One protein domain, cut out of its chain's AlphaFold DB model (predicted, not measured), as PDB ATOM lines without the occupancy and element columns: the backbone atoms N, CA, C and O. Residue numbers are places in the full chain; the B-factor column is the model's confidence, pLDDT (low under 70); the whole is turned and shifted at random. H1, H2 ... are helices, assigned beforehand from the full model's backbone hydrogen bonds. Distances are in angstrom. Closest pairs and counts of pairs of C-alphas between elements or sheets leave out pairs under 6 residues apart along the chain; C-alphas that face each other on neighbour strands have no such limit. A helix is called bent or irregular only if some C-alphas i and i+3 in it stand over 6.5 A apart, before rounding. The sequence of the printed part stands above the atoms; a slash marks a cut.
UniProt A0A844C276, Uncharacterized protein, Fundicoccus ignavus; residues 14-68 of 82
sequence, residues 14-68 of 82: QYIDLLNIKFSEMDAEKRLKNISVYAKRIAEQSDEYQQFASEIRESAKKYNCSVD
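Overview. This is residues 14 to 68 of the 82 residues of an uncharacterized protein of Fundicoccus ignavus (UniProt A0A844C276). Three helices follow one another in a loose, elongated arrangement: H1 and the kinked H2 run side by side in opposite directions at one end, and H3 leads away from the end of H2 toward the other end of the long axis. After H3, residues 64 to 68 fold back, and the last printed C-alpha comes within 8.2 A of the first. The printed part has 55 residues with three named helices, H1, H2 and H3 in chain order, and no named strand; the class is all helix. The whole is loose, with a radius of gyration of the C-alphas of 13.6 A, and the C-alphas span 43 by 20 by 12 A.

Arrangement. Begin with H1, residues 14 to 24, and go on over a tight link of three residues to H2, residues 28 to 43. The two only just touch, with 3 pairs of C-alphas within 8 A, and their closest C-alphas, those of Phe 23 and Arg 31, are 6.5 A apart. They form a helical hairpin, running opposite ways at a shallow tilt of 15 degrees. Look near residue 35 for a kink of 49 degrees in H2; the helix is irregular there, with C-alphas 33 and 36 lying 7.6 A apart, and its line is a rough one. A second tight link of three residues leads to H3, residues 47 to 63. H3 is close to H1 but not clearly touching it: the closest C-alphas, those of Tyr 15 and Tyr 49, are 7.2 A apart. These two helices run opposite ways at a steep tilt of 55 degrees. H2 and H3 are also close but not clearly touching, with the closest C-alphas, those of Arg 41 and Tyr 49, 7.7 A apart. They run the same way at a steep tilt of 69 degrees, only just short of about perpendicular. In H1 and H3 every O i to N i+4 pair is within hydrogen-bond range; in H2 it is 10 of 12.

Along the chain. Find C-alpha 14 at (173.047, 146.694, 140.583); from there H1 runs 15.2 A to C-alpha 24. Next find C-alpha 28 at (159.902, 140.463, 122.077), where H2 begins; it measures 22.1 A to C-alpha 43. H3 is the longest helix, with 17 residues and 24.3 A from C-alpha 47 to C-alpha 63, which you find at (183.798, 142.397, 152.866).

Size, cuts and confidence. The two C-alphas farthest apart are those of Glu 29 and Asn 64, at 42.8 A, and the outline is a rod. The printed part has no cut, and both links between the helices are tight. The mean pLDDT of the printed part is 94.1, and no printed residue is under 70.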
ATOM      1  N   GLN A  14     172.935 148.136 140.807       93.75
ATOM      2  CA  GLN A  14     173.047 146.694 140.583       93.75
ATOM      3  C   GLN A  14     171.677 146.006 140.446       93.75
ATOM      4  O   GLN A  14     171.559 144.984 139.774       93.75
ATOM      5  N   TYR A  15     170.624 146.562 141.056       95.25
ATOM      6  CA  TYR A  15     169.266 146.059 140.864       95.25
ATOM      7  C   TYR A  15     168.742 146.370 139.458       95.25
ATOM      8  O   TYR A  15     168.050 145.546 138.868       95.25
ATOM      9  N   ILE A  16     169.115 147.517 138.882       93.62
ATOM     10  CA  ILE A  16     168.803 147.831 137.482       93.62
ATOM     11  C   ILE A  16     169.519 146.853 136.552       93.62
ATOM     12  O   ILE A  16     168.887 146.345 135.633       93.62
ATOM     13  N   ASP A  17     170.783 146.517 136.825       93.06
ATOM     14  CA  ASP A  17     171.511 145.516 136.036       93.06
ATOM     15  C   ASP A  17     170.824 144.148 136.066       93.06
ATOM     16  O   ASP A  17     170.622 143.518 135.027       93.06
ATOM     17  N   LEU A  18     170.384 143.716 137.251       94.88
ATOM     18  CA  LEU A  18     169.614 142.486 137.416       94.88
ATOM     19  C   LEU A  18     168.320 142.510 136.593       94.88
ATOM     20  O   LEU A  18     167.967 141.513 135.961       94.88
ATOM     21  N   LEU A  19     167.593 143.628 136.620       94.94
ATOM     22  CA  LEU A  19     166.360 143.779 135.854       94.94
ATOM     23  C   LEU A  19     166.629 143.794 134.347       94.94
ATOM     24  O   LEU A  19     165.915 143.122 133.608       94.94
ATOM     25  N   ASN A  20     167.658 144.504 133.895       93.12
ATOM     26  CA  ASN A  20     168.016 144.582 132.483       93.12
ATOM     27  C   ASN A  20     168.388 143.215 131.917       93.12
ATOM     28  O   ASN A  20     167.900 142.860 130.849       93.12
ATOM     29  N   ILE A  21     169.182 142.422 132.640       92.81
ATOM     30  CA  ILE A  21     169.561 141.078 132.187       92.81
ATOM     31  C   ILE A  21     168.330 140.186 132.071       92.81
ATOM     32  O   ILE A  21     168.067 139.660 130.991       92.81
ATOM     33  N   LYS A  22     167.496 140.124 133.117       92.69
ATOM     34  CA  LYS A  22     166.242 139.356 133.072       92.69
ATOM     35  C   LYS A  22     165.323 139.809 131.936       92.69
ATOM     36  O   LYS A  22     164.614 138.989 131.363       92.69
ATOM     37  N   PHE A  23     165.287 141.107 131.637       93.62
ATOM     38  CA  PHE A  23     164.494 141.649 130.539       93.62
ATOM     39  C   PHE A  23     165.090 141.284 129.173       93.62
ATOM     40  O   PHE A  23     164.338 140.954 128.263       93.62
ATOM     41  N   SER A  24     166.418 141.293 129.032       90.75
ATOM     42  CA  SER A  24     167.125 140.937 127.792       90.75
ATOM     43  C   SER A  24     167.015 139.456 127.425       90.75
ATOM     44  O   SER A  24     166.989 139.115 126.249       90.75
ATOM     45  N   GLU A  25     166.863 138.578 128.418       90.69
ATOM     46  CA  GLU A  25     166.627 137.142 128.216       90.69
ATOM     47  C   GLU A  25     165.213 136.834 127.680       90.69
ATOM     48  O   GLU A  25     164.898 135.692 127.337       90.69
ATOM     49  N   MET A  26     164.324 137.833 127.626       91.81
ATOM     50  CA  MET A  26     162.962 137.675 127.129       91.81
ATOM     51  C   MET A  26     162.865 137.939 125.623       91.81
ATOM     52  O   MET A  26     163.363 138.936 125.099       91.81
ATOM     53  N   ASP A  27     162.086 137.098 124.942       92.12
ATOM     54  CA  ASP A  27     161.630 137.381 123.580       92.12
ATOM     55  C   ASP A  27     160.763 138.656 123.512       92.12
ATOM     56  O   ASP A  27     160.246 139.153 124.520       92.12
ATOM     57  N   ALA A  28     160.601 139.198 122.303       92.12
ATOM     58  CA  ALA A  28     159.902 140.463 122.077       92.12
ATOM     59  C   ALA A  28     158.455 140.466 122.613       92.12
ATOM     60  O   ALA A  28     158.002 141.461 123.183       92.12
ATOM     61  N   GLU A  29     157.731 139.348 122.488       94.19
ATOM     62  CA  GLU A  29     156.350 139.242 122.971       94.19
ATOM     63  C   GLU A  29     156.295 139.306 124.505       94.19
ATOM     64  O   GLU A  29     155.474 140.029 125.082       94.19
ATOM     65  N   LYS A  30     157.191 138.587 125.188       94.94
ATOM     66  CA  LYS A  30     157.305 138.633 126.649       94.94
ATOM     67  C   LYS A  30     157.750 140.002 127.139       94.94
ATOM     68  O   LYS A  30     157.181 140.478 128.123       94.94
ATOM     69  N   ARG A  31     158.703 140.651 126.464       95.19
ATOM     70  CA  ARG A  31     159.137 142.016 126.797       95.19
ATOM     71  C   ARG A  31     157.973 142.994 126.732       95.19
ATOM     72  O   ARG A  31     157.729 143.710 127.704       95.19
ATOM     73  N   LEU A  32     157.184 142.948 125.658       95.69
ATOM     74  CA  LEU A  32     156.004 143.799 125.499       95.69
ATOM     75  C   LEU A  32     154.978 143.587 126.623       95.69
ATOM     76  O   LEU A  32     154.450 144.555 127.166       95.69
ATOM     77  N   LYS A  33     154.721 142.335 127.018       97.00
ATOM     78  CA  LYS A  33     153.783 142.022 128.111       97.00
ATOM     79  C   LYS A  33     154.289 142.450 129.491       97.00
ATOM     80  O   LYS A  33     153.476 142.733 130.366       97.00
ATOM     81  N   ASN A  34     155.607 142.492 129.700       96.56
ATOM     82  CA  ASN A  34     156.208 142.730 131.015       96.56
ATOM     83  C   ASN A  34     156.780 144.142 131.206       96.56
ATOM     84  O   ASN A  34     157.140 144.486 132.331       96.56
ATOM     85  N   ILE A  35     156.848 144.982 130.168       96.00
ATOM     86  CA  ILE A  35     157.493 146.304 130.247       96.00
ATOM     87  C   ILE A  35     156.939 147.181 131.381       96.00
ATOM     88  O   ILE A  35     157.704 147.807 132.112       96.00
ATOM     89  N   SER A  36     155.622 147.174 131.602       97.19
ATOM     90  CA  SER A  36     154.983 147.938 132.681       97.19
ATOM     91  C   SER A  36     155.324 147.390 134.069       97.19
ATOM     92  O   SER A  36     155.490 148.161 135.013       97.19
ATOM     93  N   VAL A  37     155.491 146.071 134.198       96.00
ATOM     94  CA  VAL A  37     155.910 145.412 135.443       96.00
ATOM     95  C   VAL A  37     157.349 145.790 135.787       96.00
ATOM     96  O   VAL A  37     157.639 146.123 136.934       96.00
ATOM     97  N   TYR A  38     158.247 145.795 134.799       95.81
ATOM     98  CA  TYR A  38     159.637 146.215 134.992       95.81
ATOM     99  C   TYR A  38     159.742 147.707 135.309       95.81
ATOM    100  O   TYR A  38     160.429 148.074 136.258       95.81
ATOM    101  N   ALA A  39     158.991 148.561 134.606       95.75
ATOM    102  CA  ALA A  39     158.909 149.983 134.929       95.75
ATOM    103  C   ALA A  39     158.431 150.209 136.375       95.75
ATOM    104  O   ALA A  39     159.013 151.016 137.099       95.75
ATOM    105  N   LYS A  40     157.427 149.444 136.826       94.44
ATOM    106  CA  LYS A  40     156.952 149.477 138.213       94.44
ATOM    107  C   LYS A  40     158.041 149.058 139.203       94.44
ATOM    108  O   LYS A  40     158.246 149.763 140.180       94.44
ATOM    109  N   ARG A  41     158.781 147.974 138.943       94.88
ATOM    110  CA  ARG A  41     159.912 147.538 139.790       94.88
ATOM    111  C   ARG A  41     161.038 148.570 139.886       94.88
ATOM    112  O   ARG A  41     161.699 148.654 140.913       94.88
ATOM    113  N   ILE A  42     161.272 149.340 138.824       93.62
ATOM    114  CA  ILE A  42     162.275 150.415 138.820       93.62
ATOM    115  C   ILE A  42     161.781 151.601 139.655       93.62
ATOM    116  O   ILE A  42     162.520 152.125 140.488       93.62
ATOM    117  N   ALA A  43     160.531 152.020 139.438       91.94
ATOM    118  CA  ALA A  43     159.944 153.178 140.104       91.94
ATOM    119  C   ALA A  43     159.654 152.929 141.593       91.94
ATOM    120  O   ALA A  43     159.791 153.833 142.418       91.94
ATOM    121  N   GLU A  44     159.251 151.709 141.939       90.31
ATOM    122  CA  GLU A  44     158.870 151.324 143.290       90.31
ATOM    123  C   GLU A  44     159.986 150.526 143.959       90.31
ATOM    124  O   GLU A  44     160.406 149.471 143.487       90.31
ATOM    125  N   GLN A  45     160.407 150.974 145.139       88.06
ATOM    126  CA  GLN A  45     161.301 150.207 146.006       88.06
ATOM    127  C   GLN A  45     160.531 149.118 146.759       88.06
ATOM    128  O   GLN A  45     160.435 149.154 147.988       88.06
ATOM    129  N   SER A  46     159.945 148.195 145.995       90.31
ATOM    130  CA  SER A  46     159.150 147.071 146.491       90.31
ATOM    131  C   SER A  46     159.936 146.178 147.459       90.31
ATOM    132  O   SER A  46     161.154 146.308 147.596       90.31
ATOM    133  N   ASP A  47     159.257 145.224 148.095       93.94
ATOM    134  CA  ASP A  47     159.899 144.265 149.001       93.94
ATOM    135  C   ASP A  47     161.055 143.507 148.326       93.94
ATOM    136  O   ASP A  47     162.091 143.293 148.951       93.94
ATOM    137  N   GLU A  48     160.935 143.195 147.026       93.19
ATOM    138  CA  GLU A  48     162.005 142.575 146.225       93.19
ATOM    139  C   GLU A  48     163.260 143.467 146.186       93.19
ATOM    140  O   GLU A  48     164.377 142.997 146.407       93.19
ATOM    141  N   TYR A  49     163.079 144.774 145.971       95.50
ATOM    142  CA  TYR A  49     164.176 145.741 145.999       95.50
ATOM    143  C   TYR A  49     164.765 145.891 147.408       95.50
ATOM    144  O   TYR A  49     165.985 145.949 147.561       95.50
ATOM    145  N   GLN A  50     163.928 145.957 148.450       94.81
ATOM    146  CA  GLN A  50     164.409 146.107 149.828       94.81
ATOM    147  C   GLN A  50     165.223 144.895 150.274       94.81
ATOM    148  O   GLN A  50     166.268 145.063 150.904       94.81
ATOM    149  N   GLN A  51     164.779 143.693 149.906       95.75
ATOM    150  CA  GLN A  51     165.515 142.465 150.162       95.75
ATOM    151  C   GLN A  51     166.877 142.495 149.459       95.75
ATOM    152  O   GLN A  51     167.904 142.350 150.121       95.75
ATOM    153  N   PHE A  52     166.899 142.795 148.156       95.38
ATOM    154  CA  PHE A  52     168.141 142.935 147.395       95.38
ATOM    155  C   PHE A  52     169.094 143.963 148.033       95.38
ATOM    156  O   PHE A  52     170.273 143.697 148.260       95.38
ATOM    157  N   ALA A  53     168.577 145.138 148.395       94.31
ATOM    158  CA  ALA A  53     169.362 146.188 149.030       94.31
ATOM    159  C   ALA A  53     169.866 145.787 150.431       94.31
ATOM    160  O   ALA A  53     170.890 146.304 150.886       94.31
ATOM    161  N   SER A  54     169.165 144.906 151.150       95.12
ATOM    162  CA  SER A  54     169.656 144.335 152.410       95.12
ATOM    163  C   SER A  54     170.843 143.408 152.158       95.12
ATOM    164  O   SER A  54     171.891 143.584 152.775       95.12
ATOM    165  N   GLU A  55     170.725 142.503 151.188       95.12
ATOM    166  CA  GLU A  55     171.768 141.533 150.829       95.12
ATOM    167  C   GLU A  55     173.066 142.217 150.367       95.12
ATOM    168  O   GLU A  55     174.165 141.832 150.786       95.12
ATOM    169  N   ILE A  56     172.968 143.290 149.568       95.38
ATOM    170  CA  ILE A  56     174.147 144.075 149.173       95.38
ATOM    171  C   ILE A  56     174.795 144.745 150.385       95.38
ATOM    172  O   ILE A  56     176.017 144.706 150.526       95.38
ATOM    173  N   ARG A  57     174.009 145.343 151.289       94.81
ATOM    174  CA  ARG A  57     174.555 145.985 152.498       94.81
ATOM    175  C   ARG A  57     175.220 144.978 153.430       94.81
ATOM    176  O   ARG A  57     176.249 145.292 154.022       94.81
ATOM    177  N   GLU A  58     174.642 143.795 153.585       96.12
ATOM    178  CA  GLU A  58     175.232 142.711 154.372       96.12
ATOM    179  C   GLU A  58     176.543 142.225 153.755       96.12
ATOM    180  O   GLU A  58     177.536 142.065 154.467       96.12
ATOM    181  N   SER A  59     176.583 142.091 152.431       94.88
ATOM    182  CA  SER A  59     177.799 141.739 151.695       94.88
ATOM    183  C   SER A  59     178.881 142.810 151.849       94.88
ATOM    184  O   SER A  59     180.005 142.492 152.228       94.88
ATOM    185  N   ALA A  60     178.541 144.085 151.657       95.00
ATOM    186  CA  ALA A  60     179.456 145.214 151.839       95.00
ATOM    187  C   ALA A  60     180.050 145.255 153.257       95.00
ATOM    188  O   ALA A  60     181.258 145.406 153.424       95.00
ATOM    189  N   LYS A  61     179.226 145.012 154.287       96.25
ATOM    190  CA  LYS A  61     179.697 144.875 155.676       96.25
ATOM    191  C   LYS A  61     180.642 143.690 155.850       96.25
ATOM    192  O   LYS A  61     181.675 143.831 156.494       96.25
ATOM    193  N   LYS A  62     180.297 142.529 155.287       97.06
ATOM    194  CA  LYS A  62     181.104 141.304 155.379       97.06
ATOM    195  C   LYS A  62     182.484 141.473 154.741       97.06
ATOM    196  O   LYS A  62     183.460 140.963 155.281       97.06
ATOM    197  N   TYR A  63     182.557 142.171 153.611       95.25
ATOM    198  CA  TYR A  63     183.798 142.397 152.866       95.25
ATOM    199  C   TYR A  63     184.496 143.719 153.213       95.25
ATOM    200  O   TYR A  63     185.572 143.988 152.686       95.25
ATOM    201  N   ASN A  64     183.920 144.513 154.124       95.75
ATOM    202  CA  ASN A  64     184.415 145.826 154.541       95.75
ATOM    203  C   ASN A  64     184.712 146.763 153.353       95.75
ATOM    204  O   ASN A  64     185.766 147.394 153.290       95.75
ATOM    205  N   CYS A  65     183.776 146.831 152.410       94.19
ATOM    206  CA  CYS A  65     183.851 147.673 151.216       94.19
ATOM    207  C   CYS A  65     182.581 148.525 151.057       94.19
ATOM    208  O   CYS A  65     181.608 148.366 151.802       94.19
ATOM    209  N   SER A  66     182.583 149.455 150.100       93.06
ATOM    210  CA  SER A  66     181.379 150.197 149.722       93.06
ATOM    211  C   SER A  66     180.359 149.282 149.038       93.06
ATOM    212  O   SER A  66     180.707 148.312 148.367       93.06
ATOM    213  N   VAL A  67     179.075 149.631 149.137       91.75
ATOM    214  CA  VAL A  67     178.001 148.933 148.410       91.75
ATOM    215  C   VAL A  67     178.196 148.976 146.894       91.75
ATOM    216  O   VAL A  67     177.837 148.022 146.215       91.75
ATOM    217  N   ASP A  68     178.818 150.034 146.370       90.06
ATOM    218  CA  ASP A  68     179.112 150.197 144.938       90.06
ATOM    219  C   ASP A  68     180.233 149.263 144.449       90.06
ATOM    220  O   ASP A  68     180.347 148.979 143.257       90.06
TER     221      ASP A  68